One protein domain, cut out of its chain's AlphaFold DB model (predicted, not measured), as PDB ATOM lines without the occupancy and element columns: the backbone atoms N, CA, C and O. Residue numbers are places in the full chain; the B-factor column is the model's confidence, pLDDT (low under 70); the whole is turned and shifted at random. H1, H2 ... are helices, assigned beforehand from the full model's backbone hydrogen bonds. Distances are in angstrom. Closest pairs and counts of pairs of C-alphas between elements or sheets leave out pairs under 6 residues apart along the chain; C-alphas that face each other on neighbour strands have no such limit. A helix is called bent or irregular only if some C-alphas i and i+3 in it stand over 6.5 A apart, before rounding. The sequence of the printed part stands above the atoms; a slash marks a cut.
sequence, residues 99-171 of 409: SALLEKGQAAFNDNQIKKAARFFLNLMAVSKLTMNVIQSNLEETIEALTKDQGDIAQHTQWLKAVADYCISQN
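AT A GLANCE: This is residues 99 to 171 of the 409 residues of the protein "DNA polymerase III subunit delta" of Candidatus Magnetoglobus multicellularis str. Araruama (UniProt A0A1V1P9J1). A long, kinked helix, H5, lies along one side of a small helical body, and the helical hairpin of H1 and H2 crosses it, chiefly with H2. H4 packs on H5 at a steep angle, and the short H3 sits between the hairpin and H4 along the chain, far out from the middle. The printed part has 73 residues with five named helices, H1 to H5 in chain order, and no named strand: the class is all helix. It is compact, with a radius of gyration of the C-alphas of 10.8 A, and rounded, spanning 29 by 28 by 20 A.

HOW THE PARTS SIT: The hub is H5, residues 153 to 169, with a kink of 31 degrees near residue 160; it is irregular, but only just, with C-alphas 155 and 158 7.0 A apart. H2, residues 114 to 127, touches residues 160 to 167 of H5, about perpendicular at 77 degrees; their closest C-alphas are those of Ala 118 and Val 163, 5.5 A apart. H1, residues 99 to 110, forms a hairpin with H2, opposite ways at a shallow tilt of 18 degrees, closest at the C-alphas of Gly 105 and Ala 117, 4.3 A. Residues 106 to 109 of H1 only just touch residues 156 to 159 of H5, with 3 pairs of C-alphas within 8 A, the closest those of Phe 109 and Trp 159, 6.9 A. H4, residues 139 to 147, touches H5 at a steep tilt of 56 degrees, opposite ways, closest at the C-alphas of Thr 147 and Ile 153, 6.1 A. H3, residues 132 to 137, is close to but not clearly touching H5, with the C-alphas of Ile 135 and Ala 164 closest at 7.2 A. Every O i to N i+4 pair is within hydrogen-bond range in H1, H2, H3 and H4, and 11 of 13 are in H5.

IN THESE COORDINATES: H5 is 23.9 A long, from C-alpha 153 at (228.487, 306.654, 127.004) to C-alpha 169 at (240.316, 311.116, 147.241). H2 measures 19.9 A, H1 16.5 A, H4 12.3 A and H3 9.0 A; C-alpha 99, where H1 begins, is at (236.764, 296.555, 126.682).

THE WHOLE: The two C-alphas farthest apart are those of Gly 151 and Asn 171, 29.8 A. The printed part has no cut, and its four links are tight. Mean pLDDT of the printed part is 80.1; residues 133 to 137 and 149 to 154 are under 70.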
ATOM      1  N   SER A  99     238.129 297.042 126.440       75.31
ATOM      2  CA  SER A  99     236.764 296.555 126.682       75.31
ATOM      3  C   SER A  99     236.688 295.658 127.918       75.31
ATOM      4  O   SER A  99     235.867 295.881 128.801       75.31
ATOM      5  N   ALA A 100     237.608 294.700 128.054       75.38
ATOM      6  CA  ALA A 100     237.627 293.795 129.201       75.38
ATOM      7  C   ALA A 100     237.959 294.515 130.522       75.38
ATOM      8  O   ALA A 100     237.433 294.139 131.570       75.38
ATOM      9  N   LEU A 101     238.820 295.540 130.501       78.25
ATOM     10  CA  LEU A 101     239.081 296.395 131.666       78.25
ATOM     11  C   LEU A 101     237.833 297.195 132.060       78.25
ATOM     12  O   LEU A 101     237.524 297.277 133.249       78.25
ATOM     13  N   LEU A 102     237.109 297.736 131.078       84.12
ATOM     14  CA  LEU A 102     235.870 298.479 131.296       84.12
ATOM     15  C   LEU A 102     234.777 297.582 131.904       84.12
ATOM     16  O   LEU A 102     234.234 297.914 132.957       84.12
ATOM     17  N   GLU A 103     234.514 296.416 131.300       84.38
ATOM     18  CA  GLU A 103     233.515 295.448 131.780       84.38
ATOM     19  C   GLU A 103     233.819 294.972 133.206       84.38
ATOM     20  O   GLU A 103     232.938 294.949 134.069       84.38
ATOM     21  N   LYS A 104     235.081 294.619 133.492       83.31
ATOM     22  CA  LYS A 104     235.494 294.174 134.833       83.31
ATOM     23  C   LYS A 104     235.450 295.300 135.858       83.31
ATOM     24  O   LYS A 104     235.092 295.049 137.010       83.31
ATOM     25  N   GLY A 105     235.804 296.521 135.457       87.38
ATOM     26  CA  GLY A 105     235.678 297.718 136.286       87.38
ATOM     27  C   GLY A 105     234.231 297.958 136.702       87.38
ATOM     28  O   GLY A 105     233.951 298.082 137.896       87.38
ATOM     29  N   GLN A 106     233.314 297.912 135.736       88.19
ATOM     30  CA  GLN A 106     231.884 298.074 135.977       88.19
ATOM     31  C   GLN A 106     231.311 296.940 136.839       88.19
ATOM     32  O   GLN A 106     230.595 297.208 137.802       88.19
ATOM     33  N   ALA A 107     231.665 295.681 136.560       83.69
ATOM     34  CA  ALA A 107     231.239 294.544 137.375       83.69
ATOM     35  C   ALA A 107     231.719 294.673 138.831       83.69
ATOM     36  O   ALA A 107     230.935 294.498 139.762       83.69
ATOM     37  N   ALA A 108     232.983 295.053 139.045       84.88
ATOM     38  CA  ALA A 108     233.519 295.283 140.385       84.88
ATOM     39  C   ALA A 108     232.815 296.444 141.108       84.88
ATOM     40  O   ALA A 108     232.610 296.371 142.320       84.88
ATOM     41  N   PHE A 109     232.436 297.502 140.387       89.25
ATOM     42  CA  PHE A 109     231.666 298.608 140.951       89.25
ATOM     43  C   PHE A 109     230.264 298.160 141.381       89.25
ATOM     44  O   PHE A 109     229.866 298.427 142.513       89.25
ATOM     45  N   ASN A 110     229.562 297.413 140.524       87.31
ATOM     46  CA  ASN A 110     228.236 296.861 140.819       87.31
ATOM     47  C   ASN A 110     228.263 295.906 142.026       87.31
ATOM     48  O   ASN A 110     227.325 295.879 142.820       87.31
ATOM     49  N   ASP A 111     229.373 295.190 142.218       84.94
ATOM     50  CA  ASP A 111     229.622 294.336 143.384       84.94
ATOM     51  C   ASP A 111     230.012 295.121 144.660       84.94
ATOM     52  O   ASP A 111     230.425 294.520 145.657       84.94
ATOM     53  N   ASN A 112     229.915 296.457 144.655       86.88
ATOM     54  CA  ASN A 112     230.348 297.365 145.728       86.88
ATOM     55  C   ASN A 112     231.851 297.270 146.071       86.88
ATOM     56  O   ASN A 112     232.278 297.587 147.184       86.88
ATOM     57  N   GLN A 113     232.692 296.854 145.122       83.75
ATOM     58  CA  GLN A 113     234.145 296.736 145.295       83.75
ATOM     59  C   GLN A 113     234.869 297.945 144.685       83.75
ATOM     60  O   GLN A 113     235.682 297.798 143.768       83.75
ATOM     61  N   ILE A 114     234.616 299.149 145.215       88.69
ATOM     62  CA  ILE A 114     235.115 300.416 144.637       88.69
ATOM     63  C   ILE A 114     236.641 300.453 144.468       88.69
ATOM     64  O   ILE A 114     237.138 300.896 143.439       88.69
ATOM     65  N   LYS A 115     237.396 299.882 145.417       85.06
ATOM     66  CA  LYS A 115     238.860 299.786 145.318       85.06
ATOM     67  C   LYS A 115     239.301 298.923 144.132       85.06
ATOM     68  O   LYS A 115     240.267 299.250 143.457       85.06
ATOM     69  N   LYS A 116     238.602 297.817 143.865       80.62
ATOM     70  CA  LYS A 116     238.906 296.926 142.735       80.62
ATOM     71  C   LYS A 116     238.517 297.586 141.408       80.62
ATOM     72  O   LYS A 116     239.302 297.532 140.465       80.62
ATOM     73  N   ALA A 117     237.370 298.267 141.371       88.06
ATOM     74  CA  ALA A 117     236.933 299.065 140.225       88.06
ATOM     75  C   ALA A 117     237.938 300.183 139.883       88.06
ATOM     76  O   ALA A 117     238.327 300.321 138.724       88.06
ATOM     77  N   ALA A 118     238.447 300.892 140.896       88.56
ATOM     78  CA  ALA A 118     239.489 301.915 140.764       88.56
ATOM     79  C   ALA A 118     240.762 301.403 140.090       88.56
ATOM     80  O   ALA A 118     241.301 302.057 139.202       88.56
ATOM     81  N   ARG A 119     241.214 300.192 140.427       80.12
ATOM     82  CA  ARG A 119     242.390 299.608 139.768       80.12
ATOM     83  C   ARG A 119     242.147 299.338 138.281       80.12
ATOM     84  O   ARG A 119     243.037 299.558 137.465       80.12
ATOM     85  N   PHE A 120     240.976 298.809 137.919       83.56
ATOM     86  CA  PHE A 120     240.644 298.571 136.510       83.56
ATOM     87  C   PHE A 120     240.569 299.882 135.725       83.56
ATOM     88  O   PHE A 120     241.115 299.962 134.627       83.56
ATOM     89  N   PHE A 121     239.984 300.914 136.331       87.38
ATOM     90  CA  PHE A 121     239.934 302.265 135.785       87.38
ATOM     91  C   PHE A 121     241.330 302.869 135.551       87.38
ATOM     92  O   PHE A 121     241.622 303.325 134.448       87.38
ATOM     93  N   LEU A 122     242.234 302.805 136.534       83.31
ATOM     94  CA  LEU A 122     243.587 303.362 136.394       83.31
ATOM     95  C   LEU A 122     244.422 302.647 135.322       83.31
ATOM     96  O   LEU A 122     245.177 303.293 134.599       83.31
ATOM     97  N   ASN A 123     244.263 301.332 135.149       78.31
ATOM     98  CA  ASN A 123     244.895 300.645 134.017       78.31
ATOM     99  C   ASN A 123     244.281 301.031 132.684       78.31
ATOM    100  O   ASN A 123     245.001 301.147 131.697       78.31
ATOM    101  N   LEU A 124     242.962 301.215 132.636       81.69
ATOM    102  CA  LEU A 124     242.296 301.671 131.426       81.69
ATOM    103  C   LEU A 124     242.850 303.041 131.002       81.69
ATOM    104  O   LEU A 124     243.127 303.250 129.820       81.69
ATOM    105  N   MET A 125     243.104 303.929 131.965       81.81
ATOM    106  CA  MET A 125     243.801 305.191 131.731       81.81
ATOM    107  C   MET A 125     245.239 305.008 131.250       81.81
ATOM    108  O   MET A 125     245.607 305.613 130.244       81.81
ATOM    109  N   ALA A 126     246.031 304.159 131.916       77.19
ATOM    110  CA  ALA A 126     247.418 303.895 131.529       77.19
ATOM    111  C   ALA A 126     247.502 303.404 130.075       77.19
ATOM    112  O   ALA A 126     248.259 303.932 129.263       77.19
ATOM    113  N   VAL A 127     246.647 302.444 129.715       75.12
ATOM    114  CA  VAL A 127     246.539 301.894 128.359       75.12
ATOM    115  C   VAL A 127     246.079 302.944 127.345       75.12
ATOM    116  O   VAL A 127     246.566 302.964 126.214       75.12
ATOM    117  N   SER A 128     245.186 303.842 127.758       76.31
ATOM    118  CA  SER A 128     244.709 304.961 126.937       76.31
ATOM    119  C   SER A 128     245.684 306.147 126.913       76.31
ATOM    120  O   SER A 128     245.385 307.159 126.287       76.31
ATOM    121  N   LYS A 129     246.857 306.026 127.559       75.94
ATOM    122  CA  LYS A 129     247.881 307.077 127.695       75.94
ATOM    123  C   LYS A 129     247.351 308.365 128.345       75.94
ATOM    124  O   LYS A 129     247.823 309.458 128.038       75.94
ATOM    125  N   LEU A 130     246.376 308.230 129.240       78.81
ATOM    126  CA  LEU A 130     245.795 309.334 130.001       78.81
ATOM    127  C   LEU A 130     246.504 309.475 131.350       78.81
ATOM    128  O   LEU A 130     246.957 308.493 131.934       78.81
ATOM    129  N   THR A 131     246.585 310.703 131.860       77.38
ATOM    130  CA  THR A 131     247.242 311.013 133.140       77.38
ATOM    131  C   THR A 131     246.229 311.502 134.171       77.38
ATOM    132  O   THR A 131     245.153 311.979 133.809       77.38
ATOM    133  N   MET A 132     246.570 311.419 135.464       76.25
ATOM    134  CA  MET A 132     245.691 311.884 136.555       76.25
ATOM    135  C   MET A 132     245.287 313.358 136.423       76.25
ATOM    136  O   MET A 132     244.181 313.722 136.817       76.25
ATOM    137  N   ASN A 133     246.147 314.194 135.834       69.75
ATOM    138  CA  ASN A 133     245.870 315.618 135.640       69.75
ATOM    139  C   ASN A 133     244.646 315.844 134.741       69.75
ATOM    140  O   ASN A 133     243.893 316.780 134.980       69.75
ATOM    141  N   VAL A 134     244.414 314.959 133.763       67.56
ATOM    142  CA  VAL A 134     243.278 315.056 132.831       67.56
ATOM    143  C   VAL A 134     241.950 314.796 133.551       67.56
ATOM    144  O   VAL A 134     240.971 315.480 133.275       67.56
ATOM    145  N   ILE A 135     241.926 313.892 134.541       66.38
ATOM    146  CA  ILE A 135     240.731 313.636 135.364       66.38
ATOM    147  C   ILE A 135     240.342 314.886 136.157       66.38
ATOM    148  O   ILE A 135     239.170 315.242 136.231       66.38
ATOM    149  N   GLN A 136     241.335 315.540 136.765       67.31
ATOM    150  CA  GLN A 136     241.115 316.705 137.622       67.31
ATOM    151  C   GLN A 136     240.680 317.937 136.822       67.31
ATOM    152  O   GLN A 136     239.940 318.766 137.345       67.31
ATOM    153  N   SER A 137     241.130 318.060 135.568       68.94
ATOM    154  CA  SER A 137     240.796 319.192 134.702       68.94
ATOM    155  C   SER A 137     239.536 318.980 133.861       68.94
ATOM    156  O   SER A 137     238.810 319.944 133.631       68.94
ATOM    157  N   ASN A 138     239.282 317.759 133.372       77.38
ATOM    158  CA  ASN A 138     238.142 317.452 132.505       77.38
ATOM    159  C   ASN A 138     237.727 315.968 132.592       77.38
ATOM    160  O   ASN A 138     238.089 315.124 131.761       77.38
ATOM    161  N   LEU A 139     236.946 315.639 133.623       77.62
ATOM    162  CA  LEU A 139     236.451 314.283 133.864       77.62
ATOM    163  C   LEU A 139     235.521 313.781 132.746       77.62
ATOM    164  O   LEU A 139     235.520 312.590 132.447       77.62
ATOM    165  N   GLU A 140     234.746 314.663 132.114       77.94
ATOM    166  CA  GLU A 140     233.770 314.272 131.087       77.94
ATOM    167  C   GLU A 140     234.456 313.859 129.783       77.94
ATOM    168  O   GLU A 140     234.187 312.771 129.275       77.94
ATOM    169  N   GLU A 141     235.440 314.634 129.329       76.44
ATOM    170  CA  GLU A 141     236.266 314.292 128.162       76.44
ATOM    171  C   GLU A 141     237.127 313.041 128.416       76.44
ATOM    172  O   GLU A 141     237.329 312.217 127.523       76.44
ATOM    173  N   THR A 142     237.584 312.839 129.660       77.56
ATOM    174  CA  THR A 142     238.279 311.602 130.058       77.56
ATOM    175  C   THR A 142     237.360 310.393 129.899       77.56
ATOM    176  O   THR A 142     237.765 309.382 129.331       77.56
ATOM    177  N   ILE A 143     236.122 310.478 130.393       81.25
ATOM    178  CA  ILE A 143     235.143 309.390 130.297       81.25
ATOM    179  C   ILE A 143     234.830 309.086 128.835       81.25
ATOM    180  O   ILE A 143     234.897 307.922 128.445       81.25
ATOM    181  N   GLU A 144     234.584 310.114 128.027       79.56
ATOM    182  CA  GLU A 144     234.331 309.974 126.593       79.56
ATOM    183  C   GLU A 144     235.505 309.296 125.871       79.56
ATOM    184  O   GLU A 144     235.319 308.321 125.141       79.56
ATOM    185  N   ALA A 145     236.741 309.727 126.140       78.75
ATOM    186  CA  ALA A 145     237.939 309.118 125.565       78.75
ATOM    187  C   ALA A 145     238.108 307.641 125.965       78.75
ATOM    188  O   ALA A 145     238.648 306.845 125.188       78.75
ATOM    189  N   LEU A 146     237.657 307.264 127.165       77.56
ATOM    190  CA  LEU A 146     237.725 305.897 127.674       77.56
ATOM    191  C   LEU A 146     236.648 304.982 127.076       77.56
ATOM    192  O   LEU A 146     236.938 303.799 126.868       77.56
ATOM    193  N   THR A 147     235.462 305.515 126.768       78.75
ATOM    194  CA  THR A 147     234.279 304.758 126.315       78.75
ATOM    195  C   THR A 147     233.993 304.857 124.816       78.75
ATOM    196  O   THR A 147     233.119 304.137 124.340       78.75
ATOM    197  N   LYS A 148     234.744 305.676 124.064       71.81
ATOM    198  CA  LYS A 148     234.549 305.947 122.624       71.81
ATOM    199  C   LYS A 148     234.326 304.708 121.744       71.81
ATOM    200  O   LYS A 148     233.571 304.768 120.783       71.81
ATOM    201  N   ASP A 149     234.942 303.582 122.097       67.62
ATOM    202  CA  ASP A 149     234.885 302.333 121.329       67.62
ATOM    203  C   ASP A 149     233.854 301.312 121.881       67.62
ATOM    204  O   ASP A 149     233.900 300.134 121.516       67.62
ATOM    205  N   GLN A 150     232.982 301.696 122.828       63.62
ATOM    206  CA  GLN A 150     232.152 300.766 123.626       63.62
ATOM    207  C   GLN A 150     230.638 301.079 123.670       63.62
ATOM    208  O   GLN A 150     229.922 300.495 124.478       63.62
ATOM    209  N   GLY A 151     230.106 301.904 122.765       61.97
ATOM    210  CA  GLY A 151     228.664 302.192 122.712       61.97
ATOM    211  C   GLY A 151     228.220 303.235 123.748       61.97
ATOM    212  O   GLY A 151     228.940 304.198 123.984       61.97
ATOM    213  N   ASP A 152     227.018 303.076 124.320       64.06
ATOM    214  CA  ASP A 152     226.300 304.114 125.083       64.06
ATOM    215  C   ASP A 152     227.110 304.697 126.264       64.06
ATOM    216  O   ASP A 152     227.217 304.119 127.352       64.06
ATOM    217  N   ILE A 153     227.661 305.897 126.050       63.72
ATOM    218  CA  ILE A 153     228.487 306.654 127.004       63.72
ATOM    219  C   ILE A 153     227.730 306.883 128.322       63.72
ATOM    220  O   ILE A 153     228.334 306.851 129.405       63.72
ATOM    221  N   ALA A 154     226.403 307.050 128.267       68.44
ATOM    222  CA  ALA A 154     225.583 307.322 129.444       68.44
ATOM    223  C   ALA A 154     225.631 306.166 130.455       68.44
ATOM    224  O   ALA A 154     225.675 306.402 131.666       68.44
ATOM    225  N   GLN A 155     225.719 304.920 129.972       71.50
ATOM    226  CA  GLN A 155     225.763 303.728 130.821       71.50
ATOM    227  C   GLN A 155     227.047 303.650 131.662       71.50
ATOM    228  O   GLN A 155     227.029 303.157 132.795       71.50
ATOM    229  N   HIS A 156     228.168 304.140 131.131       77.62
ATOM    230  CA  HIS A 156     229.457 304.068 131.817       77.62
ATOM    231  C   HIS A 156     229.780 305.320 132.640       77.62
ATOM    232  O   HIS A 156     230.572 305.249 133.580       77.62
ATOM    233  N   THR A 157     229.134 306.448 132.346       81.81
ATOM    234  CA  THR A 157     229.446 307.742 132.969       81.81
ATOM    235  C   THR A 157     229.283 307.724 134.489       81.81
ATOM    236  O   THR A 157     230.168 308.184 135.208       81.81
ATOM    237  N   GLN A 158     228.184 307.167 135.005       84.88
ATOM    238  CA  GLN A 158     227.874 307.250 136.436       84.88
ATOM    239  C   GLN A 158     228.913 306.534 137.315       84.88
ATOM    240  O   GLN A 158     229.387 307.104 138.300       84.88
ATOM    241  N   TRP A 159     229.283 305.298 136.967       88.38
ATOM    242  CA  TRP A 159     230.239 304.529 137.767       88.38
ATOM    243  C   TRP A 159     231.674 305.030 137.578       88.38
ATOM    244  O   TRP A 159     232.430 305.067 138.548       88.38
ATOM    245  N   LEU A 160     232.043 305.470 136.368       89.31
ATOM    246  CA  LEU A 160     233.365 306.039 136.104       89.31
ATOM    247  C   LEU A 160     233.591 307.330 136.893       89.31
ATOM    248  O   LEU A 160     234.666 307.480 137.469       89.31
ATOM    249  N   LYS A 161     232.582 308.214 136.996       89.25
ATOM    250  CA  LYS A 161     232.659 309.420 137.843       89.25
ATOM    251  C   LYS A 161     232.919 309.049 139.308       89.25
ATOM    252  O   LYS A 161     233.903 309.493 139.887       89.25
ATOM    253  N   ALA A 162     232.117 308.140 139.868       89.44
ATOM    254  CA  ALA A 162     232.276 307.697 141.257       89.44
ATOM    255  C   ALA A 162     233.647 307.047 141.533       89.44
ATOM    256  O   ALA A 162     234.245 307.243 142.593       89.44
ATOM    257  N   VAL A 163     234.162 306.267 140.580       90.62
ATOM    258  CA  VAL A 163     235.482 305.635 140.690       90.62
ATOM    259  C   VAL A 163     236.613 306.656 140.547       90.62
ATOM    260  O   VAL A 163     237.600 306.562 141.278       90.62
ATOM    261  N   ALA A 164     236.482 307.637 139.655       88.56
ATOM    262  CA  ALA A 164     237.449 308.717 139.492       88.56
ATOM    263  C   ALA A 164     237.548 309.581 140.760       88.56
ATOM    264  O   ALA A 164     238.656 309.804 141.253       88.56
ATOM    265  N   ASP A 165     236.409 309.967 141.341       87.88
ATOM    266  CA  ASP A 165     236.348 310.699 142.614       87.88
ATOM    267  C   ASP A 165     237.040 309.916 143.737       87.88
ATOM    268  O   ASP A 165     237.838 310.464 144.504       87.88
ATOM    269  N   TYR A 166     236.802 308.601 143.797       90.25
ATOM    270  CA  TYR A 166     237.496 307.727 144.736       90.25
ATOM    271  C   TYR A 166     239.014 307.738 144.509       90.25
ATOM    272  O   TYR A 166     239.759 307.934 145.472       90.25
ATOM    273  N   CYS A 167     239.485 307.594 143.265       88.31
ATOM    274  CA  CYS A 167     240.916 307.620 142.939       88.31
ATOM    275  C   CYS A 167     241.581 308.934 143.374       88.31
ATOM    276  O   CYS A 167     242.658 308.897 143.972       88.31
ATOM    277  N   ILE A 168     240.924 310.073 143.127       85.62
ATOM    278  CA  ILE A 168     241.398 311.399 143.548       85.62
ATOM    279  C   ILE A 168     241.452 311.479 145.077       85.62
ATOM    280  O   ILE A 168     242.482 311.856 145.635       85.62
ATOM    281  N   SER A 169     240.385 311.065 145.770       86.56
ATOM    282  CA  SER A 169     240.316 311.116 147.241       86.56
ATOM    283  C   SER A 169     241.380 310.254 147.931       86.56
ATOM    284  O   SER A 169     241.848 310.591 149.015       86.56
ATOM    285  N   GLN A 170     241.756 309.135 147.305       86.88
ATOM    286  CA  GLN A 170     242.759 308.201 147.814       86.88
ATOM    287  C   GLN A 170     244.173 308.515 147.306       86.88
ATOM    288  O   GLN A 170     245.096 307.752 147.589       86.88
ATOM    289  N   ASN A 171     244.343 309.612 146.560       82.69
ATOM    290  CA  ASN A 171     245.603 310.021 145.944       82.69
ATOM    291  C   ASN A 171     246.274 308.885 145.144       82.69
ATOM    292  O   ASN A 171     247.483 308.665 145.237       82.69
TER     293      ASN A 171